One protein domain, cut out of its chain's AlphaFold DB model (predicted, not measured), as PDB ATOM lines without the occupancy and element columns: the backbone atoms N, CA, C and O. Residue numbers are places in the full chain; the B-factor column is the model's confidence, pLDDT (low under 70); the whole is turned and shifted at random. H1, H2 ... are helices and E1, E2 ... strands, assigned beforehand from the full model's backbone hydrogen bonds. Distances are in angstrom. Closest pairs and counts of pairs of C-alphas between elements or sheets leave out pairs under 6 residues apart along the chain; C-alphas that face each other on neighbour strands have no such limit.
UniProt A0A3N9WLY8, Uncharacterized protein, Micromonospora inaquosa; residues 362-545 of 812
ATOM      1  N   TRP A 362     143.785 102.387 147.043       68.69
ATOM      2  CA  TRP A 362     143.278 103.527 146.287       68.69
ATOM      3  C   TRP A 362     144.425 104.516 146.138       68.69
ATOM      4  O   TRP A 362     144.805 105.181 147.100       68.69
ATOM      5  N   ARG A 363     145.013 104.550 144.942       78.69
ATOM      6  CA  ARG A 363     146.164 105.397 144.638       78.69
ATOM      7  C   ARG A 363     145.715 106.830 144.392       78.69
ATOM      8  O   ARG A 363     144.915 107.082 143.490       78.69
ATOM      9  N   MET A 364     146.249 107.746 145.181       85.81
ATOM     10  CA  MET A 364     146.123 109.186 144.998       85.81
ATOM     11  C   MET A 364     147.499 109.783 144.740       85.81
ATOM     12  O   MET A 364     148.515 109.242 145.183       85.81
ATOM     13  N   TRP A 365     147.535 110.922 144.052       87.38
ATOM     14  CA  TRP A 365     148.783 111.650 143.858       87.38
ATOM     15  C   TRP A 365     149.407 112.028 145.200       87.38
ATOM     16  O   TRP A 365     148.731 112.590 146.062       87.38
ATOM     17  N   ALA A 366     150.706 111.770 145.363       87.94
ATOM     18  CA  ALA A 366     151.429 112.023 146.608       87.94
ATOM     19  C   ALA A 366     151.346 113.486 147.079       87.94
ATOM     20  O   ALA A 366     151.280 113.729 148.280       87.94
ATOM     21  N   ARG A 367     151.218 114.446 146.150       88.38
ATOM     22  CA  ARG A 367     151.006 115.881 146.443       88.38
ATOM     23  C   ARG A 367     149.783 116.183 147.319       88.38
ATOM     24  O   ARG A 367     149.712 117.237 147.930       88.38
ATOM     25  N   HIS A 368     148.814 115.271 147.371       91.81
ATOM     26  CA  HIS A 368     147.601 115.421 148.177       91.81
ATOM     27  C   HIS A 368     147.755 114.897 149.607       91.81
ATOM     28  O   HIS A 368     146.859 115.085 150.428       91.81
ATOM     29  N   ARG A 369     148.881 114.249 149.925       89.94
ATOM     30  CA  ARG A 369     149.166 113.710 151.259       89.94
ATOM     31  C   ARG A 369     149.220 114.814 152.319       89.94
ATOM     32  O   ARG A 369     148.719 114.616 153.422       89.94
ATOM     33  N   ASP A 370     149.742 115.980 151.947       88.75
ATOM     34  CA  ASP A 370     149.946 117.135 152.834       88.75
ATOM     35  C   ASP A 370     148.638 117.816 153.267       88.75
ATOM     36  O   ASP A 370     148.635 118.667 154.154       88.75
ATOM     37  N   VAL A 371     147.500 117.408 152.692       90.31
ATOM     38  CA  VAL A 371     146.168 117.796 153.176       90.31
ATOM     39  C   VAL A 371     145.964 117.377 154.633       90.31
ATOM     40  O   VAL A 371     145.282 118.086 155.375       90.31
ATOM     41  N   PHE A 372     146.538 116.243 155.044       91.00
ATOM     42  CA  PHE A 372     146.350 115.672 156.372       91.00
ATOM     43  C   PHE A 372     147.546 115.997 157.281       91.00
ATOM     44  O   PHE A 372     148.653 115.512 157.036       91.00
ATOM     45  N   PRO A 373     147.355 116.768 158.365       88.31
ATOM     46  CA  PRO A 373     148.440 117.109 159.276       88.31
ATOM     47  C   PRO A 373     148.856 115.914 160.146       88.31
ATOM     48  O   PRO A 373     148.111 114.949 160.304       88.31
ATOM     49  N   ASN A 374     150.029 116.013 160.779       83.25
ATOM     50  CA  ASN A 374     150.440 115.173 161.915       83.25
ATOM     51  C   ASN A 374     150.341 113.650 161.683       83.25
ATOM     52  O   ASN A 374     149.933 112.913 162.578       83.25
ATOM     53  N   GLY A 375     150.676 113.166 160.484       83.12
ATOM     54  CA  GLY A 375     150.638 111.730 160.174       83.12
ATOM     55  C   GLY A 375     149.227 111.147 160.025       83.12
ATOM     56  O   GLY A 375     149.082 109.943 159.849       83.12
ATOM     57  N   LEU A 376     148.169 111.970 160.024       89.31
ATOM     58  CA  LEU A 376     146.799 111.496 159.790       89.31
ATOM     59  C   LEU A 376     146.634 110.837 158.408       89.31
ATOM     60  O   LEU A 376     145.782 109.966 158.246       89.31
ATOM     61  N   ALA A 377     147.481 111.191 157.435       86.50
ATOM     62  CA  ALA A 377     147.547 110.517 156.140       86.50
ATOM     63  C   ALA A 377     147.883 109.017 156.246       86.50
ATOM     64  O   ALA A 377     147.493 108.263 155.360       86.50
ATOM     65  N   ASP A 378     148.587 108.579 157.296       86.25
ATOM     66  CA  ASP A 378     148.951 107.169 157.517       86.25
ATOM     67  C   ASP A 378     147.801 106.344 158.098       86.25
ATOM     68  O   ASP A 378     147.785 105.120 157.984       86.25
ATOM     69  N   LEU A 379     146.808 107.018 158.680       86.06
ATOM     70  CA  LEU A 379     145.550 106.404 159.099       86.06
ATOM     71  C   LEU A 379     144.564 106.277 157.930       86.06
ATOM     72  O   LEU A 379     143.507 105.659 158.068       86.06
ATOM     73  N   SER A 380     144.892 106.882 156.783       83.75
ATOM     74  CA  SER A 380     144.094 106.778 155.575       83.75
ATOM     75  C   SER A 380     144.309 105.414 154.910       83.75
ATOM     76  O   SER A 380     145.440 104.955 154.763       83.75
ATOM     77  N   PRO A 381     143.240 104.781 154.415       76.94
ATOM     78  CA  PRO A 381     143.330 103.575 153.592       76.94
ATOM     79  C   PRO A 381     143.777 103.854 152.141       76.94
ATOM     80  O   PRO A 381     143.889 102.929 151.333       76.94
ATOM     81  N   LEU A 382     144.005 105.121 151.784       84.00
ATOM     82  CA  LEU A 382     144.588 105.515 150.505       84.00
ATOM     83  C   LEU A 382     146.089 105.194 150.478       84.00
ATOM     84  O   LEU A 382     146.761 105.249 151.506       84.00
ATOM     85  N   ARG A 383     146.653 104.940 149.291       82.38
ATOM     86  CA  ARG A 383     148.107 105.065 149.109       82.38
ATOM     87  C   ARG A 383     148.464 106.243 148.238       82.38
ATOM     88  O   ARG A 383     147.796 106.556 147.259       82.38
ATOM     89  N   TRP A 384     149.575 106.844 148.609       85.75
ATOM     90  CA  TRP A 384     150.128 108.040 148.013       85.75
ATOM     91  C   TRP A 384     151.220 107.614 147.032       85.75
ATOM     92  O   TRP A 384     152.166 106.948 147.443       85.75
ATOM     93  N   THR A 385     151.052 107.935 145.752       81.00
ATOM     94  CA  THR A 385     151.970 107.526 144.676       81.00
ATOM     95  C   THR A 385     152.373 108.713 143.814       81.00
ATOM     96  O   THR A 385     151.582 109.642 143.618       81.00
ATOM     97  N   ASP A 386     153.576 108.661 143.252       78.06
ATOM     98  CA  ASP A 386     154.086 109.710 142.372       78.06
ATOM     99  C   ASP A 386     153.448 109.679 140.979       78.06
ATOM    100  O   ASP A 386     152.905 108.665 140.530       78.06
ATOM    101  N   GLU A 387     153.563 110.804 140.259       65.69
ATOM    102  CA  GLU A 387     152.926 111.002 138.949       65.69
ATOM    103  C   GLU A 387     153.292 109.924 137.915       65.69
ATOM    104  O   GLU A 387     152.482 109.504 137.092       65.69
ATOM    105  N   LYS A 388     154.519 109.409 138.028       58.97
ATOM    106  CA  LYS A 388     155.113 108.416 137.126       58.97
ATOM    107  C   LYS A 388     154.704 106.971 137.439       58.97
ATOM    108  O   LYS A 388     154.812 106.115 136.562       58.97
ATOM    109  N   GLU A 389     154.246 106.693 138.659       55.62
ATOM    110  CA  GLU A 389     153.896 105.343 139.137       55.62
ATOM    111  C   GLU A 389     152.412 105.001 138.945       55.62
ATOM    112  O   GLU A 389     152.001 103.844 139.066       55.62
ATOM    113  N   ASN A 390     151.598 106.002 138.610       56.81
ATOM    114  CA  ASN A 390     150.162 105.876 138.380       56.81
ATOM    115  C   ASN A 390     149.867 105.805 136.870       56.81
ATOM    116  O   ASN A 390     149.062 106.547 136.322       56.81
ATOM    117  N   ARG A 391     150.587 104.915 136.176       49.16
ATOM    118  CA  ARG A 391     150.622 104.792 134.706       49.16
ATOM    119  C   ARG A 391     149.396 104.125 134.069       49.16
ATOM    120  O   ARG A 391     149.438 103.777 132.897       49.16
ATOM    121  N   ILE A 392     148.340 103.885 134.833       48.00
ATOM    122  CA  ILE A 392     147.224 103.030 134.423       48.00
ATOM    123  C   ILE A 392     145.965 103.896 134.382       48.00
ATOM    124  O   ILE A 392     145.826 104.774 135.225       48.00
ATOM    125  N   PHE A 393     145.071 103.609 133.430       47.41
ATOM    126  CA  PHE A 393     143.725 104.171 133.202       47.41
ATOM    127  C   PHE A 393     143.575 105.211 132.079       47.41
ATOM    128  O   PHE A 393     142.664 106.029 132.153       47.41
ATOM    129  N   ALA A 394     144.400 105.138 131.032       38.12
ATOM    130  CA  ALA A 394     144.097 105.746 129.737       38.12
ATOM    131  C   ALA A 394     143.890 104.632 128.696       38.12
ATOM    132  O   ALA A 394     144.849 104.278 128.026       38.12
ATOM    133  N   GLU A 395     142.687 104.046 128.600       38.50
ATOM    134  CA  GLU A 395     142.283 103.223 127.439       38.50
ATOM    135  C   GLU A 395     140.777 103.399 127.116       38.50
ATOM    136  O   GLU A 395     139.886 102.973 127.851       38.50
ATOM    137  N   ASP A 396     140.542 104.104 126.002       34.88
ATOM    138  CA  ASP A 396     139.676 103.804 124.846       34.88
ATOM    139  C   ASP A 396     138.150 103.628 124.964       34.88
ATOM    140  O   ASP A 396     137.504 103.241 123.990       34.88
ATOM    141  N   GLY A 397     137.522 104.022 126.074       44.50
ATOM    142  CA  GLY A 397     136.055 103.982 126.204       44.50
ATOM    143  C   GLY A 397     135.420 105.236 126.802       44.50
ATOM    144  O   GLY A 397     134.808 105.157 127.864       44.50
ATOM    145  N   THR A 398     135.522 106.395 126.141       47.09
ATOM    146  CA  THR A 398     134.946 107.660 126.654       47.09
ATOM    147  C   THR A 398     133.415 107.651 126.714       47.09
ATOM    148  O   THR A 398     132.831 108.385 127.512       47.09
ATOM    149  N   TYR A 399     132.758 106.781 125.934       42.16
ATOM    150  CA  TYR A 399     131.299 106.656 125.864       42.16
ATOM    151  C   TYR A 399     130.660 106.476 127.249       42.16
ATOM    152  O   TYR A 399     129.695 107.162 127.579       42.16
ATOM    153  N   TRP A 400     131.241 105.643 128.112       45.00
ATOM    154  CA  TRP A 400     130.685 105.348 129.434       45.00
ATOM    155  C   TRP A 400     130.674 106.522 130.401       45.00
ATOM    156  O   TRP A 400     129.729 106.670 131.171       45.00
ATOM    157  N   LEU A 401     131.691 107.385 130.352       57.97
ATOM    158  CA  LEU A 401     131.757 108.565 131.215       57.97
ATOM    159  C   LEU A 401     130.589 109.520 130.945       57.97
ATOM    160  O   LEU A 401     130.089 110.144 131.877       57.97
ATOM    161  N   HIS A 402     130.129 109.590 129.693       52.88
ATOM    162  CA  HIS A 402     129.010 110.439 129.283       52.88
ATOM    163  C   HIS A 402     127.625 109.839 129.582       52.88
ATOM    164  O   HIS A 402     126.652 110.592 129.602       52.88
ATOM    165  N   HIS A 403     127.531 108.525 129.831       49.47
ATOM    166  CA  HIS A 403     126.257 107.804 129.997       49.47
ATOM    167  C   HIS A 403     126.093 107.105 131.362       49.47
ATOM    168  O   HIS A 403     125.010 106.604 131.658       49.47
ATOM    169  N   ASP A 404     127.116 107.088 132.230       57.34
ATOM    170  CA  ASP A 404     126.998 106.577 133.605       57.34
ATOM    171  C   ASP A 404     126.159 107.543 134.461       57.34
ATOM    172  O   ASP A 404     126.654 108.514 135.039       57.34
ATOM    173  N   SER A 405     124.863 107.251 134.567       53.62
ATOM    174  CA  SER A 405     123.897 108.032 135.346       53.62
ATOM    175  C   SER A 405     124.248 108.132 136.835       53.62
ATOM    176  O   SER A 405     123.909 109.129 137.477       53.62
ATOM    177  N   TYR A 406     124.972 107.156 137.399       51.19
ATOM    178  CA  TYR A 406     125.439 107.223 138.784       51.19
ATOM    179  C   TYR A 406     126.611 108.180 138.929       51.19
ATOM    180  O   TYR A 406     126.666 108.933 139.897       51.19
ATOM    181  N   TYR A 407     127.549 108.158 137.983       71.50
ATOM    182  CA  TYR A 407     128.639 109.123 137.956       71.50
ATOM    183  C   TYR A 407     128.112 110.550 137.796       71.50
ATOM    184  O   TYR A 407     128.488 111.415 138.585       71.50
ATOM    185  N   LEU A 408     127.198 110.782 136.852       73.00
ATOM    186  CA  LEU A 408     126.595 112.099 136.642       73.00
ATOM    187  C   LEU A 408     125.852 112.586 137.892       73.00
ATOM    188  O   LEU A 408     126.041 113.727 138.300       73.00
ATOM    189  N   ARG A 409     125.102 111.709 138.572       68.75
ATOM    190  CA  ARG A 409     124.451 112.037 139.852       68.75
ATOM    191  C   ARG A 409     125.455 112.349 140.965       68.75
ATOM    192  O   ARG A 409     125.220 113.252 141.766       68.75
ATOM    193  N   ASP A 410     126.559 111.606 141.046       79.75
ATOM    194  CA  ASP A 410     127.615 111.859 142.034       79.75
ATOM    195  C   ASP A 410     128.278 113.232 141.764       79.75
ATOM    196  O   ASP A 410     128.503 114.000 142.700       79.75
ATOM    197  N   VAL A 411     128.531 113.583 140.496       83.56
ATOM    198  CA  VAL A 411     129.048 114.906 140.090       83.56
ATOM    199  C   VAL A 411     128.032 116.008 140.383       83.56
ATOM    200  O   VAL A 411     128.395 117.024 140.969       83.56
ATOM    201  N   GLU A 412     126.756 115.805 140.069       82.56
ATOM    202  CA  GLU A 412     125.686 116.749 140.391       82.56
ATOM    203  C   GLU A 412     125.540 116.955 141.903       82.56
ATOM    204  O   GLU A 412     125.373 118.079 142.362       82.56
ATOM    205  N   SER A 413     125.709 115.911 142.713       82.19
ATOM    206  CA  SER A 413     125.692 116.044 144.177       82.19
ATOM    207  C   SER A 413     126.834 116.937 144.688       82.19
ATOM    208  O   SER A 413     126.654 117.708 145.633       82.19
ATOM    209  N   LEU A 414     128.003 116.865 144.044       89.25
ATOM    210  CA  LEU A 414     129.189 117.654 144.390       89.25
ATOM    211  C   LEU A 414     129.085 119.103 143.880       89.25
ATOM    212  O   LEU A 414     129.237 120.039 144.663       89.25
ATOM    213  N   PHE A 415     128.783 119.296 142.590       86.56
ATOM    214  CA  PHE A 415     128.828 120.586 141.879       86.56
ATOM    215  C   PHE A 415     127.466 121.275 141.740       86.56
ATOM    216  O   PHE A 415     127.378 122.500 141.801       86.56
ATOM    217  N   GLY A 416     126.355 120.531 141.762       80.62
ATOM    218  CA  GLY A 416     124.963 121.041 141.791       80.62
ATOM    219  C   GLY A 416     124.491 121.390 140.411       80.62
ATOM    220  O   GLY A 416     124.888 120.693 139.494       80.62
ATOM    221  N   PRO A 417     123.727 122.472 140.205       71.50
ATOM    222  CA  PRO A 417     123.575 123.015 138.866       71.50
ATOM    223  C   PRO A 417     124.970 123.287 138.289       71.50
ATOM    224  O   PRO A 417     125.747 124.058 138.853       71.50
ATOM    225  N   HIS A 418     125.323 122.607 137.204       71.38
ATOM    226  CA  HIS A 418     126.645 122.698 136.599       71.38
ATOM    227  C   HIS A 418     126.549 122.624 135.079       71.38
ATOM    228  O   HIS A 418     125.594 122.075 134.526       71.38
ATOM    229  N   ASP A 419     127.523 123.228 134.402       65.88
ATOM    230  CA  ASP A 419     127.609 123.222 132.948       65.88
ATOM    231  C   ASP A 419     128.051 121.845 132.457       65.88
ATOM    232  O   ASP A 419     129.217 121.598 132.159       65.88
ATOM    233  N   HIS A 420     127.092 120.937 132.312       61.25
ATOM    234  CA  HIS A 420     127.163 120.029 131.183       61.25
ATOM    235  C   HIS A 420     126.834 120.879 129.960       61.25
ATOM    236  O   HIS A 420     125.687 121.292 129.798       61.25
ATOM    237  N   GLY A 421     127.825 121.208 129.128       46.31
ATOM    238  CA  GLY A 421     127.523 121.830 127.839       46.31
ATOM    239  C   GLY A 421     126.453 121.007 127.113       46.31
ATOM    240  O   GLY A 421     126.446 119.779 127.228       46.31
ATOM    241  N   GLU A 422     125.562 121.662 126.366       41.84
ATOM    242  CA  GLU A 422     124.470 121.038 125.587       41.84
ATOM    243  C   GLU A 422     124.944 119.949 124.594       41.84
ATOM    244  O   GLU A 422     124.138 119.231 124.013       41.84
ATOM    245  N   TYR A 423     126.258 119.747 124.461       45.00
ATOM    246  CA  TYR A 423     126.909 118.733 123.640       45.00
ATOM    247  C   TYR A 423     127.707 117.737 124.504       45.00
ATOM    248  O   TYR A 423     128.940 117.724 124.499       45.00
ATOM    249  N   ARG A 424     127.003 116.868 125.248       52.84
ATOM    250  CA  ARG A 424     127.616 115.816 126.093       52.84
ATOM    251  C   ARG A 424     128.504 114.845 125.307       52.84
ATOM    252  O   ARG A 424     129.483 114.363 125.853       52.84
ATOM    253  N   HIS A 425     128.214 114.606 124.031       49.31
ATOM    254  CA  HIS A 425     128.894 113.595 123.210       49.31
ATOM    255  C   HIS A 425     130.267 114.024 122.646       49.31
ATOM    256  O   HIS A 425     130.898 113.238 121.946       49.31
ATOM    257  N   GLY A 426     130.736 115.250 122.930       53.19
ATOM    258  CA  GLY A 426     131.980 115.801 122.364       53.19
ATOM    259  C   GLY A 426     133.083 116.170 123.365       53.19
ATOM    260  O   GLY A 426     134.177 116.550 122.944       53.19
ATOM    261  N   GLN A 427     132.837 116.092 124.678       64.56
ATOM    262  CA  GLN A 427     133.844 116.468 125.676       64.56
ATOM    263  C   GLN A 427     134.886 115.359 125.850       64.56
ATOM    264  O   GLN A 427     134.573 114.268 126.312       64.56
ATOM    265  N   LYS A 428     136.152 115.641 125.527       70.38
ATOM    266  CA  LYS A 428     137.244 114.699 125.802       70.38
ATOM    267  C   LYS A 428     137.440 114.558 127.317       70.38
ATOM    268  O   LYS A 428     137.550 115.588 127.989       70.38
ATOM    269  N   PRO A 429     137.516 113.329 127.858       75.00
ATOM    270  CA  PRO A 429     137.914 113.129 129.239       75.00
ATOM    271  C   PRO A 429     139.287 113.734 129.507       75.00
ATOM    272  O   PRO A 429     140.160 113.760 128.636       75.00
ATOM    273  N   VAL A 430     139.462 114.231 130.725       83.25
ATOM    274  CA  VAL A 430     140.728 114.777 131.212       83.25
ATOM    275  C   VAL A 430     141.151 114.044 132.487       83.25
ATOM    276  O   VAL A 430     140.298 113.472 133.175       83.25
ATOM    277  N   PRO A 431     142.446 114.059 132.846       85.12
ATOM    278  CA  PRO A 431     142.919 113.374 134.041       85.12
ATOM    279  C   PRO A 431     142.281 113.920 135.323       85.12
ATOM    280  O   PRO A 431     142.282 115.124 135.590       85.12
ATOM    281  N   CYS A 432     141.789 113.015 136.166       87.31
ATOM    282  CA  CYS A 432     141.258 113.326 137.485       87.31
ATOM    283  C   CYS A 432     142.324 114.009 138.339       87.31
ATOM    284  O   CYS A 432     143.438 113.502 138.514       87.31
ATOM    285  N   ARG A 433     141.939 115.116 138.973       92.62
ATOM    286  CA  ARG A 433     142.842 115.925 139.799       92.62
ATOM    287  C   ARG A 433     143.439 115.175 140.993       92.62
ATOM    288  O   ARG A 433     144.543 115.516 141.423       92.62
ATOM    289  N   LEU A 434     142.749 114.149 141.503       91.31
ATOM    290  CA  LEU A 434     143.159 113.377 142.686       91.31
ATOM    291  C   LEU A 434     143.962 112.115 142.362       91.31
ATOM    292  O   LEU A 434     144.919 111.813 143.070       91.31
ATOM    293  N   CYS A 435     143.583 111.388 141.307       85.31
ATOM    294  CA  CYS A 435     144.151 110.068 141.014       85.31
ATOM    295  C   CYS A 435     144.625 109.862 139.571       85.31
ATOM    296  O   CYS A 435     145.181 108.811 139.282       85.31
ATOM    297  N   GLY A 436     144.376 110.805 138.659       80.50
ATOM    298  CA  GLY A 436     144.817 110.724 137.263       80.50
ATOM    299  C   GLY A 436     143.895 109.977 136.297       80.50
ATOM    300  O   GLY A 436     144.068 110.132 135.098       80.50
ATOM    301  N   ARG A 437     142.895 109.225 136.783       77.56
ATOM    302  CA  ARG A 437     141.905 108.525 135.931       77.56
ATOM    303  C   ARG A 437     141.075 109.482 135.080       77.56
ATOM    304  O   ARG A 437     140.752 110.562 135.562       77.56
ATOM    305  N   ASP A 438     140.613 109.029 133.924       76.88
ATOM    306  CA  ASP A 438     139.704 109.798 133.072       76.88
ATOM    307  C   ASP A 438     138.454 110.294 133.817       76.88
ATOM    308  O   ASP A 438     137.808 109.577 134.594       76.88
ATOM    309  N   ALA A 439     138.143 111.568 133.599       80.81
ATOM    310  CA  ALA A 439     137.062 112.288 134.244       80.81
ATOM    311  C   ALA A 439     136.455 113.323 133.297       80.81
ATOM    312  O   ALA A 439     137.141 113.900 132.452       80.81
ATOM    313  N   LEU A 440     135.164 113.592 133.478       82.69
ATOM    314  CA  LEU A 440     134.514 114.726 132.838       82.69
ATOM    315  C   LEU A 440     134.793 116.002 133.620       82.69
ATOM    316  O   LEU A 440     134.970 115.987 134.841       82.69
ATOM    317  N   THR A 441     134.828 117.109 132.888       87.50
ATOM    318  CA  THR A 441     134.987 118.427 133.487       87.50
ATOM    319  C   THR A 441     133.614 118.961 133.885       87.50
ATOM    320  O   THR A 441     132.679 118.910 133.089       87.50
ATOM    321  N   ALA A 442     133.498 119.484 135.100       87.19
ATOM    322  CA  ALA A 442     132.303 120.127 135.624       87.19
ATOM    323  C   ALA A 442     132.637 121.541 136.110       87.19
ATOM    324  O   ALA A 442     133.658 121.759 136.769       87.19
ATOM    325  N   THR A 443     131.756 122.492 135.801       87.62
ATOM    326  CA  THR A 443     131.852 123.886 136.252       87.62
ATOM    327  C   THR A 443     130.558 124.257 136.951       87.62
ATOM    328  O   THR A 443     129.480 124.113 136.374       87.62
ATOM    329  N   ARG A 444     130.650 124.705 138.205       83.25
ATOM    330  CA  ARG A 444     129.485 125.079 139.010       83.25
ATOM    331  C   ARG A 444     128.797 126.304 138.403       83.25
ATOM    332  O   ARG A 444     129.417 127.357 138.266       83.25
ATOM    333  N   ARG A 445     127.520 126.161 138.028       72.00
ATOM    334  CA  ARG A 445     126.720 127.269 137.490       72.00
ATOM    335  C   ARG A 445     126.449 128.273 138.604       72.00
ATOM    336  O   ARG A 445     126.212 127.885 139.744       72.00
ATOM    337  N   ALA A 446     126.449 129.552 138.240       72.50
ATOM    338  CA  ALA A 446     126.149 130.679 139.124       72.50
ATOM    339  C   ALA A 446     127.153 130.948 140.267       72.50
ATOM    340  O   ALA A 446     126.880 131.809 141.097       72.50
ATOM    341  N   GLU A 447     128.325 130.297 140.302       80.38
ATOM    342  CA  GLU A 447     129.425 130.689 141.199       80.38
ATOM    343  C   GLU A 447     130.409 131.619 140.457       80.38
ATOM    344  O   GLU A 447     131.072 131.186 139.505       80.38
ATOM    345  N   PRO A 448     130.535 132.900 140.860       81.69
ATOM    346  CA  PRO A 448     131.487 133.821 140.250       81.69
ATOM    347  C   PRO A 448     132.926 133.305 140.370       81.69
ATOM    348  O   PRO A 448     133.407 133.012 141.460       81.69
ATOM    349  N   GLY A 449     133.629 133.204 139.240       86.06
ATOM    350  CA  GLY A 449     135.021 132.744 139.208       86.06
ATOM    351  C   GLY A 449     135.212 131.226 139.315       86.06
ATOM    352  O   GLY A 449     136.360 130.783 139.414       86.06
ATOM    353  N   ALA A 450     134.135 130.431 139.261       86.44
ATOM    354  CA  ALA A 450     134.216 128.973 139.281       86.44
ATOM    355  C   ALA A 450     135.166 128.432 138.203       86.44
ATOM    356  O   ALA A 450     135.113 128.821 137.033       86.44
ATOM    357  N   LYS A 451     136.039 127.503 138.599       88.25
ATOM    358  CA  LYS A 451     136.926 126.790 137.681       88.25
ATOM    359  C   LYS A 451     136.284 125.489 137.228       88.25
ATOM    360  O   LYS A 451     135.561 124.834 137.973       88.25
ATOM    361  N   SER A 452     136.604 125.098 136.004       89.44
ATOM    362  CA  SER A 452     136.235 123.798 135.461       89.44
ATOM    363  C   SER A 452     137.153 122.729 136.065       89.44
ATOM    364  O   SER A 452     138.368 122.763 135.858       89.44
ATOM    365  N   LEU A 453     136.592 121.805 136.846       93.44
ATOM    366  CA  LEU A 453     137.336 120.775 137.581       93.44
ATOM    367  C   LEU A 453     136.918 119.376 137.128       93.44
ATOM    368  O   LEU A 453     135.780 119.170 136.719       93.44
ATOM    369  N   ALA A 454     137.826 118.403 137.228       90.75
ATOM    370  CA  ALA A 454     137.573 117.035 136.787       90.75
ATOM    371  C   ALA A 454     137.901 116.010 137.878       90.75
ATOM    372  O   ALA A 454     139.054 115.861 138.304       90.75
ATOM    373  N   TYR A 455     136.873 115.277 138.307       90.81
ATOM    374  CA  TYR A 455     136.978 114.170 139.256       90.81
ATOM    375  C   TYR A 455     136.351 112.921 138.644       90.81
ATOM    376  O   TYR A 455     135.210 112.953 138.184       90.81
ATOM    377  N   CYS A 456     137.096 111.814 138.623       83.56
ATOM    378  CA  CYS A 456     136.607 110.565 138.039       83.56
ATOM    379  C   CYS A 456     135.467 109.970 138.874       83.56
ATOM    380  O   CYS A 456     135.313 110.292 140.057       83.56
ATOM    381  N   SER A 457     134.728 109.026 138.289       76.19
ATOM    382  CA  SER A 457     133.612 108.341 138.953       76.19
ATOM    383  C   SER A 457     133.987 107.737 140.307       76.19
ATOM    384  O   SER A 457     133.243 107.869 141.274       76.19
ATOM    385  N   GLY A 458     135.179 107.147 140.420       78.50
ATOM    386  CA  GLY A 458     135.683 106.603 141.681       78.50
ATOM    387  C   GLY A 458     135.867 107.672 142.761       78.50
ATOM    388  O   GLY A 458     135.360 107.515 143.870       78.50
ATOM    389  N   CYS A 459     136.560 108.769 142.443       86.50
ATOM    390  CA  CYS A 459     136.810 109.850 143.399       86.50
ATOM    391  C   CYS A 459     135.518 110.576 143.788       86.50
ATOM    392  O   CYS A 459     135.277 110.789 144.975       86.50
ATOM    393  N   ALA A 460     134.660 110.885 142.811       86.25
ATOM    394  CA  ALA A 460     133.358 111.500 143.055       86.25
ATOM    395  C   ALA A 460     132.519 110.647 144.015       86.25
ATOM    396  O   ALA A 460     132.105 111.104 145.080       86.25
ATOM    397  N   ARG A 461     132.389 109.353 143.720       81.56
ATOM    398  CA  ARG A 461     131.609 108.421 144.534       81.56
ATOM    399  C   ARG A 461     132.137 108.258 145.949       81.56
ATOM    400  O   ARG A 461     131.344 108.110 146.876       81.56
ATOM    401  N   LYS A 462     133.459 108.251 146.139       85.81
ATOM    402  CA  LYS A 462     134.058 108.179 147.479       85.81
ATOM    403  C   LYS A 462     133.835 109.465 148.266       85.81
ATOM    404  O   LYS A 462     133.565 109.371 149.457       85.81
ATOM    405  N   ALA A 463     133.887 110.634 147.630       91.06
ATOM    406  CA  ALA A 463     133.557 111.889 148.300       91.06
ATOM    407  C   ALA A 463     132.074 111.926 148.713       91.06
ATOM    408  O   ALA A 463     131.758 112.221 149.863       91.06
ATOM    409  N   VAL A 464     131.162 111.513 147.828       83.50
ATOM    410  CA  VAL A 464     129.721 111.449 148.127       83.50
ATOM    411  C   VAL A 464     129.429 110.417 149.229       83.50
ATOM    412  O   VAL A 464     128.837 110.740 150.263       83.50
ATOM    413  N   LYS A 465     129.884 109.170 149.049       80.31
ATOM    414  CA  LYS A 465     129.475 108.011 149.866       80.31
ATOM    415  C   LYS A 465     130.429 107.635 151.001       80.31
ATOM    416  O   LYS A 465     130.145 106.654 151.691       80.31
ATOM    417  N   GLY A 466     131.525 108.366 151.178       83.00
ATOM    418  CA  GLY A 466     132.555 108.091 152.176       83.00
ATOM    419  C   GLY A 466     133.365 106.815 151.912       83.00
ATOM    420  O   GLY A 466     132.947 105.880 151.219       83.00
ATOM    421  N   PHE A 467     134.558 106.788 152.493       76.81
ATOM    422  CA  PHE A 467     135.456 105.644 152.583       76.81
ATOM    423  C   PHE A 467     135.270 104.928 153.921       76.81
ATOM    424  O   PHE A 467     135.182 103.702 153.961       76.81
ATOM    425  N   LEU A 468     135.205 105.703 155.006       77.75
ATOM    426  CA  LEU A 468     135.161 105.190 156.369       77.75
ATOM    427  C   LEU A 468     133.733 104.779 156.739       77.75
ATOM    428  O   LEU A 468     132.761 105.498 156.483       77.75
ATOM    429  N   VAL A 469     133.612 103.599 157.338       72.94
ATOM    430  CA  VAL A 469     132.348 103.027 157.808       72.94
ATOM    431  C   VAL A 469     132.575 102.576 159.237       72.94
ATOM    432  O   VAL A 469     133.415 101.710 159.460       72.94
ATOM    433  N   ASP A 470     131.832 103.143 160.185       68.94
ATOM    434  CA  ASP A 470     131.876 102.690 161.575       68.94
ATOM    435  C   ASP A 470     131.281 101.281 161.679       68.94
ATOM    436  O   ASP A 470     130.121 101.057 161.326       68.94
ATOM    437  N   ARG A 471     132.095 100.329 162.136       63.16
ATOM    438  CA  ARG A 471     131.717  98.920 162.292       63.16
ATOM    439  C   ARG A 471     131.373  98.552 163.730       63.16
ATOM    440  O   ARG A 471     131.199  97.374 164.017       63.16
ATOM    441  N   GLY A 472     131.284  99.527 164.631       59.91
ATOM    442  CA  GLY A 472     131.047  99.223 166.034       59.91
ATOM    443  C   GLY A 472     132.293  98.706 166.759       59.91
ATOM    444  O   GLY A 472     132.184  98.011 167.764       59.91
ATOM    445  N   CYS A 473     133.476  99.032 166.248       57.94
ATOM    446  CA  CYS A 473     134.761  98.828 166.905       57.94
ATOM    447  C   CYS A 473     135.550 100.140 166.893       57.94
ATOM    448  O   CYS A 473     135.242 101.062 166.131       57.94
ATOM    449  N   ASP A 474     136.537 100.244 167.776       59.16
ATOM    450  CA  ASP A 474     137.451 101.382 167.789       59.16
ATOM    451  C   ASP A 474     138.465 101.178 166.662       59.16
ATOM    452  O   ASP A 474     139.408 100.392 166.757       59.16
ATOM    453  N   GLU A 475     138.192 101.821 165.533       68.81
ATOM    454  CA  GLU A 475     139.015 101.731 164.336       68.81
ATOM    455  C   GLU A 475     140.172 102.736 164.411       68.81
ATOM    456  O   GLU A 475     139.997 103.885 164.824       68.81
ATOM    457  N   SER A 476     141.360 102.346 163.943       78.38
ATOM    458  CA  SER A 476     142.561 103.193 164.009       78.38
ATOM    459  C   SER A 476     142.438 104.510 163.230       78.38
ATOM    460  O   SER A 476     143.214 105.433 163.461       78.38
ATOM    461  N   TRP A 477     141.469 104.616 162.316       84.88
ATOM    462  CA  TRP A 477     141.188 105.820 161.534       84.88
ATOM    463  C   TRP A 477     140.302 106.847 162.255       84.88
ATOM    464  O   TRP A 477     140.060 107.918 161.700       84.88
ATOM    465  N   GLU A 478     139.827 106.581 163.477       87.38
ATOM    466  CA  GLU A 478     138.964 107.513 164.220       87.38
ATOM    467  C   GLU A 478     139.535 108.946 164.328       87.38
ATOM    468  O   GLU A 478     138.795 109.888 164.024       87.38
ATOM    469  N   PRO A 479     140.825 109.168 164.663       90.25
ATOM    470  CA  PRO A 479     141.389 110.520 164.718       90.25
ATOM    471  C   PRO A 479     141.320 111.261 163.376       90.25
ATOM    472  O   PRO A 479     141.065 112.466 163.340       90.25
ATOM    473  N   LEU A 480     141.499 110.536 162.267       91.31
ATOM    474  CA  LEU A 480     141.371 111.074 160.913       91.31
ATOM    475  C   LEU A 480     139.919 111.474 160.619       91.31
ATOM    476  O   LEU A 480     139.681 112.570 160.115       91.31
ATOM    477  N   ALA A 481     138.949 110.631 160.984       91.50
ATOM    478  CA  ALA A 481     137.526 110.936 160.828       91.50
ATOM    479  C   ALA A 481     137.101 112.177 161.626       91.50
ATOM    480  O   ALA A 481     136.425 113.054 161.084       91.50
ATOM    481  N   VAL A 482     137.520 112.271 162.894       92.00
ATOM    482  CA  VAL A 482     137.255 113.424 163.768       92.00
ATOM    483  C   VAL A 482     137.831 114.703 163.168       92.00
ATOM    484  O   VAL A 482     137.118 115.699 163.044       92.00
ATOM    485  N   TRP A 483     139.089 114.666 162.730       94.56
ATOM    486  CA  TRP A 483     139.720 115.820 162.102       94.56
ATOM    487  C   TRP A 483     138.993 116.231 160.814       94.56
ATOM    488  O   TRP A 483     138.673 117.406 160.640       94.56
ATOM    489  N   CYS A 484     138.650 115.283 159.935       94.69
ATOM    490  CA  CYS A 484     137.904 115.573 158.708       94.69
ATOM    491  C   CYS A 484     136.515 116.168 158.984       94.69
ATOM    492  O   CYS A 484     136.107 117.093 158.287       94.69
ATOM    493  N   LEU A 485     135.807 115.698 160.015       92.50
ATOM    494  CA  LEU A 485     134.533 116.285 160.446       92.50
ATOM    495  C   LEU A 485     134.692 117.737 160.902       92.50
ATOM    496  O   LEU A 485     133.883 118.581 160.523       92.50
ATOM    497  N   GLN A 486     135.742 118.044 161.663       90.81
ATOM    498  CA  GLN A 486     136.046 119.415 162.083       90.81
ATOM    499  C   GLN A 486     136.358 120.319 160.887       90.81
ATOM    500  O   GLN A 486     135.880 121.448 160.831       90.81
ATOM    501  N   GLN A 487     137.116 119.820 159.904       93.31
ATOM    502  CA  GLN A 487     137.406 120.586 158.690       93.31
ATOM    503  C   GLN A 487     136.158 120.825 157.840       93.31
ATOM    504  O   GLN A 487     135.986 121.923 157.318       93.31
ATOM    505  N   LEU A 488     135.283 119.823 157.719       90.31
ATOM    506  CA  LEU A 488     134.011 119.970 157.017       90.31
ATOM    507  C   LEU A 488     133.098 120.982 157.722       90.31
ATOM    508  O   LEU A 488     132.459 121.791 157.061       90.31
ATOM    509  N   ALA A 489     133.057 120.962 159.055       85.06
ATOM    510  CA  ALA A 489     132.289 121.931 159.825       85.06
ATOM    511  C   ALA A 489     132.818 123.360 159.650       85.06
ATOM    512  O   ALA A 489     132.032 124.283 159.478       85.06
ATOM    513  N   ALA A 490     134.143 123.536 159.631       81.56
ATOM    514  CA  ALA A 490     134.760 124.830 159.354       81.56
ATOM    515  C   ALA A 490     134.444 125.333 157.935       81.56
ATOM    516  O   ALA A 490     134.186 126.518 157.758       81.56
ATOM    517  N   GLU A 491     134.422 124.441 156.937       83.12
ATOM    518  CA  GLU A 491     134.032 124.777 155.558       83.12
ATOM    519  C   GLU A 491     132.570 125.243 155.465       83.12
ATOM    520  O   GLU A 491     132.254 126.125 154.674       83.12
ATOM    521  N   LEU A 492     131.685 124.656 156.274       77.06
ATOM    522  CA  LEU A 492     130.245 124.933 156.265       77.06
ATOM    523  C   LEU A 492     129.807 125.982 157.298       77.06
ATOM    524  O   LEU A 492     128.622 126.283 157.368       77.06
ATOM    525  N   GLY A 493     130.718 126.509 158.119       69.06
ATOM    526  CA  GLY A 493     130.388 127.463 159.183       69.06
ATOM    527  C   GLY A 493     129.651 126.864 160.391       69.06
ATOM    528  O   GLY A 493     129.127 127.611 161.205       69.06
ATOM    529  N   GLY A 494     129.610 125.535 160.542       71.50
ATOM    530  CA  GLY A 494     128.915 124.876 161.651       71.50
ATOM    531  C   GLY A 494     128.807 123.353 161.505       71.50
ATOM    532  O   GLY A 494     129.287 122.784 160.522       71.50
ATOM    533  N   PRO A 495     128.186 122.647 162.473       76.56
ATOM    534  CA  PRO A 495     128.032 121.194 162.421       76.56
ATOM    535  C   PRO A 495     127.292 120.740 161.144       76.56
ATOM    536  O   PRO A 495     126.166 121.185 160.915       76.56
ATOM    537  N   PRO A 496     127.876 119.852 160.314       77.38
ATOM    538  CA  PRO A 496     127.251 119.420 159.066       77.38
ATOM    539  C   PRO A 496     126.045 118.504 159.294       77.38
ATOM    540  O   PRO A 496     126.107 117.549 160.073       77.38
ATOM    541  N   SER A 497     124.976 118.704 158.524       74.50
ATOM    542  CA  SER A 497     123.975 117.661 158.275       74.50
ATOM    543  C   SER A 497     124.503 116.637 157.262       74.50
ATOM    544  O   SER A 497     125.389 116.929 156.457       74.50
ATOM    545  N   GLN A 498     123.939 115.424 157.254       73.06
ATOM    546  CA  GLN A 498     124.356 114.392 156.295       73.06
ATOM    547  C   GLN A 498     124.110 114.786 154.833       73.06
ATOM    548  O   GLN A 498     124.895 114.411 153.963       73.06
ATOM    549  N   ALA A 499     123.051 115.555 154.569       68.06
ATOM    550  CA  ALA A 499     122.696 116.014 153.229       68.06
ATOM    551  C   ALA A 499     123.698 117.040 152.671       68.06
ATOM    552  O   ALA A 499     123.892 117.109 151.461       68.06
ATOM    553  N   GLN A 500     124.376 117.795 153.540       73.00
ATOM    554  CA  GLN A 500     125.371 118.794 153.134       73.00
ATOM    555  C   GLN A 500     126.722 118.176 152.770       73.00
ATOM    556  O   GLN A 500     127.497 118.799 152.048       73.00
ATOM    557  N   ILE A 501     127.024 116.962 153.242       84.56
ATOM    558  CA  ILE A 501     128.365 116.387 153.090       84.56
ATOM    559  C   ILE A 501     128.803 116.290 151.620       84.56
ATOM    560  O   ILE A 501     129.943 116.650 151.336       84.56
ATOM    561  N   PRO A 502     127.973 115.825 150.665       83.75
ATOM    562  CA  PRO A 502     128.413 115.706 149.278       83.75
ATOM    563  C   PRO A 502     128.728 117.053 148.614       83.75
ATOM    564  O   PRO A 502     129.578 117.102 147.739       83.75
ATOM    565  N   ARG A 503     128.083 118.148 149.027       86.12
ATOM    566  CA  ARG A 503     128.118 119.443 148.335       86.12
ATOM    567  C   ARG A 503     129.475 120.128 148.476       86.12
ATOM    568  O   ARG A 503     129.893 120.339 149.605       86.12
ATOM    569  N   LEU A 504     130.139 120.538 147.391       89.75
ATOM    570  CA  LEU A 504     131.307 121.432 147.469       89.75
ATOM    571  C   LEU A 504     130.846 122.881 147.702       89.75
ATOM    572  O   LEU A 504     129.950 123.360 147.000       89.75
ATOM    573  N   VAL A 505     131.450 123.575 148.674       83.75
ATOM    574  CA  VAL A 505     131.083 124.966 149.004       83.75
ATOM    575  C   VAL A 505     131.606 125.949 147.958       83.75
ATOM    576  O   VAL A 505     130.863 126.839 147.540       83.75
ATOM    577  N   SER A 506     132.838 125.752 147.481       84.50
ATOM    578  CA  SER A 506     133.435 126.565 146.418       84.50
ATOM    579  C   SER A 506     134.290 125.740 145.458       84.50
ATOM    580  O   SER A 506     134.966 124.790 145.859       84.50
ATOM    581  N   THR A 507     134.279 126.140 144.185       88.31
ATOM    582  CA  THR A 507     135.157 125.616 143.127       88.31
ATOM    583  C   THR A 507     136.026 126.703 142.484       88.31
ATOM    584  O   THR A 507     136.535 126.507 141.379       88.31
ATOM    585  N   VAL A 508     136.192 127.864 143.134       89.38
ATOM    586  CA  VAL A 508     137.065 128.953 142.645       89.38
ATOM    587  C   VAL A 508     138.541 128.563 142.737       89.38
ATOM    588  O   VAL A 508     139.290 128.781 141.787       89.38
ATOM    589  N   GLU A 509     138.948 127.952 143.853       92.31
ATOM    590  CA  GLU A 509     140.330 127.529 144.091       92.31
ATOM    591  C   GLU A 509     140.465 126.001 143.944       92.31
ATOM    592  O   GLU A 509     139.988 125.251 144.805       92.31
ATOM    593  N   PRO A 510     141.118 125.494 142.879       93.81
ATOM    594  CA  PRO A 510     141.187 124.060 142.610       93.81
ATOM    595  C   PRO A 510     141.838 123.237 143.730       93.81
ATOM    596  O   PRO A 510     141.403 122.118 143.994       93.81
ATOM    597  N   ALA A 511     142.859 123.775 144.408       91.94
ATOM    598  CA  ALA A 511     143.513 123.083 145.520       91.94
ATOM    599  C   ALA A 511     142.586 122.945 146.743       91.94
ATOM    600  O   ALA A 511     142.586 121.911 147.417       91.94
ATOM    601  N   ALA A 512     141.750 123.955 147.003       90.75
ATOM    602  CA  ALA A 512     140.748 123.900 148.062       90.75
ATOM    603  C   ALA A 512     139.655 122.867 147.745       90.75
ATOM    604  O   ALA A 512     139.262 122.108 148.630       90.75
ATOM    605  N   ALA A 513     139.230 122.766 146.481       94.00
ATOM    606  CA  ALA A 513     138.291 121.737 146.038       94.00
ATOM    607  C   ALA A 513     138.880 120.317 146.170       94.00
ATOM    608  O   ALA A 513     138.213 119.410 146.669       94.00
ATOM    609  N   ASP A 514     140.154 120.121 145.813       95.50
ATOM    610  CA  ASP A 514     140.844 118.833 145.977       95.50
ATOM    611  C   ASP A 514     140.900 118.412 147.460       95.50
ATOM    612  O   ASP A 514     140.587 117.269 147.811       95.50
ATOM    613  N   ARG A 515     141.209 119.364 148.351       94.81
ATOM    614  CA  ARG A 515     141.171 119.178 149.808       94.81
ATOM    615  C   ARG A 515     139.766 118.806 150.297       94.81
ATOM    616  O   ARG A 515     139.606 117.844 151.050       94.81
ATOM    617  N   ALA A 516     138.755 119.550 149.858       94.44
ATOM    618  CA  ALA A 516     137.350 119.360 150.206       94.44
ATOM    619  C   ALA A 516     136.842 117.961 149.809       94.44
ATOM    620  O   ALA A 516     136.131 117.310 150.582       94.44
ATOM    621  N   MET A 517     137.266 117.457 148.647       95.75
ATOM    622  CA  MET A 517     136.985 116.094 148.195       95.75
ATOM    623  C   MET A 517     137.592 115.044 149.132       95.75
ATOM    624  O   MET A 517     136.891 114.135 149.577       95.75
ATOM    625  N   LEU A 518     138.879 115.175 149.468       94.81
ATOM    626  CA  LEU A 518     139.593 114.226 150.334       94.81
ATOM    627  C   LEU A 518     139.035 114.198 151.759       94.81
ATOM    628  O   LEU A 518     138.915 113.120 152.342       94.81
ATOM    629  N   ILE A 519     138.634 115.351 152.302       94.56
ATOM    630  CA  ILE A 519     137.935 115.439 153.590       94.56
ATOM    631  C   ILE A 519     136.630 114.641 153.536       94.56
ATOM    632  O   ILE A 519     136.410 113.764 154.369       94.56
ATOM    633  N   ARG A 520     135.787 114.869 152.520       93.25
ATOM    634  CA  ARG A 520     134.488 114.185 152.365       93.25
ATOM    635  C   ARG A 520     134.616 112.670 152.224       93.25
ATOM    636  O   ARG A 520     133.760 111.950 152.744       93.25
ATOM    637  N   MET A 521     135.693 112.197 151.585       92.00
ATOM    638  CA  MET A 521     136.032 110.770 151.520       92.00
ATOM    639  C   MET A 521     136.270 110.167 152.909       92.00
ATOM    640  O   MET A 521     135.941 109.009 153.122       92.00
ATOM    641  N   HIS A 522     136.812 110.921 153.862       91.94
ATOM    642  CA  HIS A 522     137.167 110.414 155.193       91.94
ATOM    643  C   HIS A 522     136.156 110.778 156.282       91.94
ATOM    644  O   HIS A 522     136.338 110.414 157.438       91.94
ATOM    645  N   VAL A 523     135.053 111.438 155.934       89.88
ATOM    646  CA  VAL A 523     133.919 111.577 156.852       89.88
ATOM    647  C   VAL A 523     133.143 110.250 156.883       89.88
ATOM    648  O   VAL A 523     132.761 109.760 155.813       89.88
ATOM    649  N   PRO A 524     132.871 109.659 158.062       84.00
ATOM    650  CA  PRO A 524     132.112 108.416 158.162       84.00
ATOM    651  C   PRO A 524     130.705 108.540 157.564       84.00
ATOM    652  O   PRO A 524     130.053 109.580 157.683       84.00
ATOM    653  N   ARG A 525     130.207 107.476 156.923       76.12
ATOM    654  CA  ARG A 525     128.790 107.366 156.523       76.12
ATOM    655  C   ARG A 525     128.123 106.215 157.258       76.12
ATOM    656  O   ARG A 525     128.694 105.130 157.367       76.12
ATOM    657  N   ALA A 526     126.884 106.430 157.697       56.50
ATOM    658  CA  ALA A 526     126.064 105.359 158.238       56.50
ATOM    659  C   ALA A 526     125.687 104.410 157.091       56.50
ATOM    660  O   ALA A 526     124.935 104.773 156.189       56.50
ATOM    661  N   ARG A 527     126.230 103.193 157.097       52.03
ATOM    662  CA  ARG A 527     125.708 102.098 156.278       52.03
ATOM    663  C   ARG A 527     125.156 101.053 157.226       52.03
ATOM    664  O   ARG A 527     125.902 100.502 158.027       52.03
ATOM    665  N   VAL A 528     123.861 100.775 157.121       40.41
ATOM    666  CA  VAL A 528     123.255  99.639 157.819       40.41
ATOM    667  C   VAL A 528     123.885  98.376 157.237       40.41
ATOM    668  O   VAL A 528     123.677  98.063 156.063       40.41
ATOM    669  N   ARG A 529     124.699  97.667 158.023       44.00
ATOM    670  CA  ARG A 529     125.228  96.351 157.641       44.00
ATOM    671  C   ARG A 529     124.643  95.273 158.550       44.00
ATOM    672  O   ARG A 529     124.405  95.518 159.729       44.00
ATOM    673  N   ARG A 530     124.407  94.086 157.971       38.00
ATOM    674  CA  ARG A 530     124.076  92.852 158.707       38.00
ATOM    675  C   ARG A 530     125.181  92.576 159.724       38.00
ATOM    676  O   ARG A 530     126.358  92.664 159.369       38.00
ATOM    677  N   ALA A 531     124.793  92.249 160.956       36.97
ATOM    678  CA  ALA A 531     125.732  91.810 161.976       36.97
ATOM    679  C   ALA A 531     126.470  90.557 161.477       36.97
ATOM    680  O   ALA A 531     125.850  89.636 160.944       36.97
ATOM    681  N   VAL A 532     127.792  90.528 161.630       38.50
ATOM    682  CA  VAL A 532     128.551  89.282 161.497       38.50
ATOM    683  C   VAL A 532     128.359  88.528 162.807       38.50
ATOM    684  O   VAL A 532     128.582  89.088 163.879       38.50
ATOM    685  N   ALA A 533     127.903  87.279 162.728       35.34
ATOM    686  CA  ALA A 533     127.752  86.429 163.899       35.34
ATOM    687  C   ALA A 533     129.118  86.266 164.592       35.34
ATOM    688  O   ALA A 533     130.032  85.687 164.009       35.34
ATOM    689  N   GLY A 534     129.259  86.790 165.816       40.34
ATOM    690  CA  GLY A 534     130.341  86.393 166.724       40.34
ATOM    691  C   GLY A 534     131.232  87.473 167.345       40.34
ATOM    692  O   GLY A 534     132.147  87.094 168.065       40.34
ATOM    693  N   ALA A 535     131.013  88.777 167.141       39.59
ATOM    694  CA  ALA A 535     131.819  89.804 167.821       39.59
ATOM    695  C   ALA A 535     130.965  90.725 168.705       39.59
ATOM    696  O   ALA A 535     129.931  91.228 168.263       39.59
ATOM    697  N   GLU A 536     131.433  90.973 169.933       44.06
ATOM    698  CA  GLU A 536     130.946  92.009 170.856       44.06
ATOM    699  C   GLU A 536     131.224  93.408 170.275       44.06
ATOM    700  O   GLU A 536     132.113  94.135 170.709       44.06
ATOM    701  N   GLN A 537     130.512  93.774 169.212       52.78
ATOM    702  CA  GLN A 537     130.606  95.094 168.596       52.78
ATOM    703  C   GLN A 537     129.695  96.063 169.355       52.78
ATOM    704  O   GLN A 537     128.528  95.753 169.620       52.78
ATOM    705  N   ARG A 538     130.205  97.259 169.687       60.16
ATOM    706  CA  ARG A 538     129.333  98.368 170.104       60.16
ATOM    707  C   ARG A 538     128.410  98.720 168.936       60.16
ATOM    708  O   ARG A 538     128.735  98.467 167.780       60.16
ATOM    709  N   ALA A 539     127.275  99.352 169.209       55.84
ATOM    710  CA  ALA A 539     126.487  99.923 168.123       55.84
ATOM    711  C   ALA A 539     127.369 100.897 167.301       55.84
ATOM    712  O   ALA A 539     128.141 101.668 167.898       55.84
ATOM    713  N   PRO A 540     127.296 100.872 165.955       65.94
ATOM    714  CA  PRO A 540     127.854 101.939 165.136       65.94
ATOM    715  C   PRO A 540     127.327 103.285 165.630       65.94
ATOM    716  O   PRO A 540     126.140 103.412 165.938       65.94
ATOM    717  N   LEU A 541     128.206 104.279 165.720       68.88
ATOM    718  CA  LEU A 541     127.828 105.613 166.156       68.88
ATOM    719  C   LEU A 541     126.827 106.202 165.171       68.88
ATOM    720  O   LEU A 541     127.035 106.185 163.951       68.88
ATOM    721  N   ILE A 542     125.752 106.769 165.709       70.44
ATOM    722  CA  ILE A 542     124.855 107.592 164.907       70.44
ATOM    723  C   ILE A 542     125.539 108.924 164.579       70.44
ATOM    724  O   ILE A 542     126.534 109.313 165.189       70.44
ATOM    725  N   TRP A 543     125.013 109.652 163.594       76.94
ATOM    726  CA  TRP A 543     125.631 110.897 163.122       76.94
ATOM    727  C   TRP A 543     125.885 111.918 164.238       76.94
ATOM    728  O   TRP A 543     126.951 112.523 164.295       76.94
ATOM    729  N   ALA A 544     124.932 112.058 165.160       71.69
ATOM    730  CA  ALA A 544     125.067 112.953 166.302       71.69
ATOM    731  C   ALA A 544     126.243 112.573 167.216       71.69
ATOM    732  O   ALA A 544     126.951 113.455 167.695       71.69
ATOM    733  N   ASP A 545     126.509 111.280 167.406       77.81
ATOM    734  CA  ASP A 545     127.647 110.827 168.204       77.81
ATOM    735  C   ASP A 545     128.976 111.164 167.521       77.81
ATOM    736  O   ASP A 545     129.918 111.586 168.189       77.81
TER     737      ASP A 545
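Overview. This is residues 362 to 545 of the 812 residues of an uncharacterized protein of Micromonospora inaquosa (UniProt A0A3N9WLY8). With little regular structure, a core of crossed helices H4, H5, H7 and H6 sits amid long loops, with a small parallel sheet, E1 and E2, and H1 and H2 at one side. The printed part has 184 residues, mostly helix in its named elements, which run E1 H1 H2 E2 H3 H4 H5 H6 H7 and hold 71 residues. It is compact, radius of gyration of the C-alphas 17.2 A, spanning 54 by 36 by 34 A.

Along the chain. E1, residues 362 to 365, begins at C-alpha (143.278, 103.527, 146.287). H1 is 366 to 371, H2 376 to 379, E2 382 to 385, H3 399 to 403, H4 405 to 415, H5 457 to 465. H6, 478 to 492, is 21.0 A long; H7, 510 to 522, 19.0 A, ends at C-alpha (137.167, 110.414, 155.193).

Arrangement. E1 and E2 are parallel, with N 364 and O 383 2.9 A apart. E1, H1, H2 and E2 form a strand-helix-strand unit, parallel strands joined through helices, with a right-handed crossover. H7, the hub, touches H6 at Cys 484 and Ile 519, their closest C-alphas, 5.1 A. In H1, 0 of 2 O i to N i+4 pairs and 2 of 3 O i to N i+3 pairs are within hydrogen-bond range.

Size, cuts and confidence. The printed part has no cut. Links E2 to H3, H4 to H5, H5 to H6 and H6 to H7 are long. Low-confidence stretches include 387 to 406 and 526 to 541.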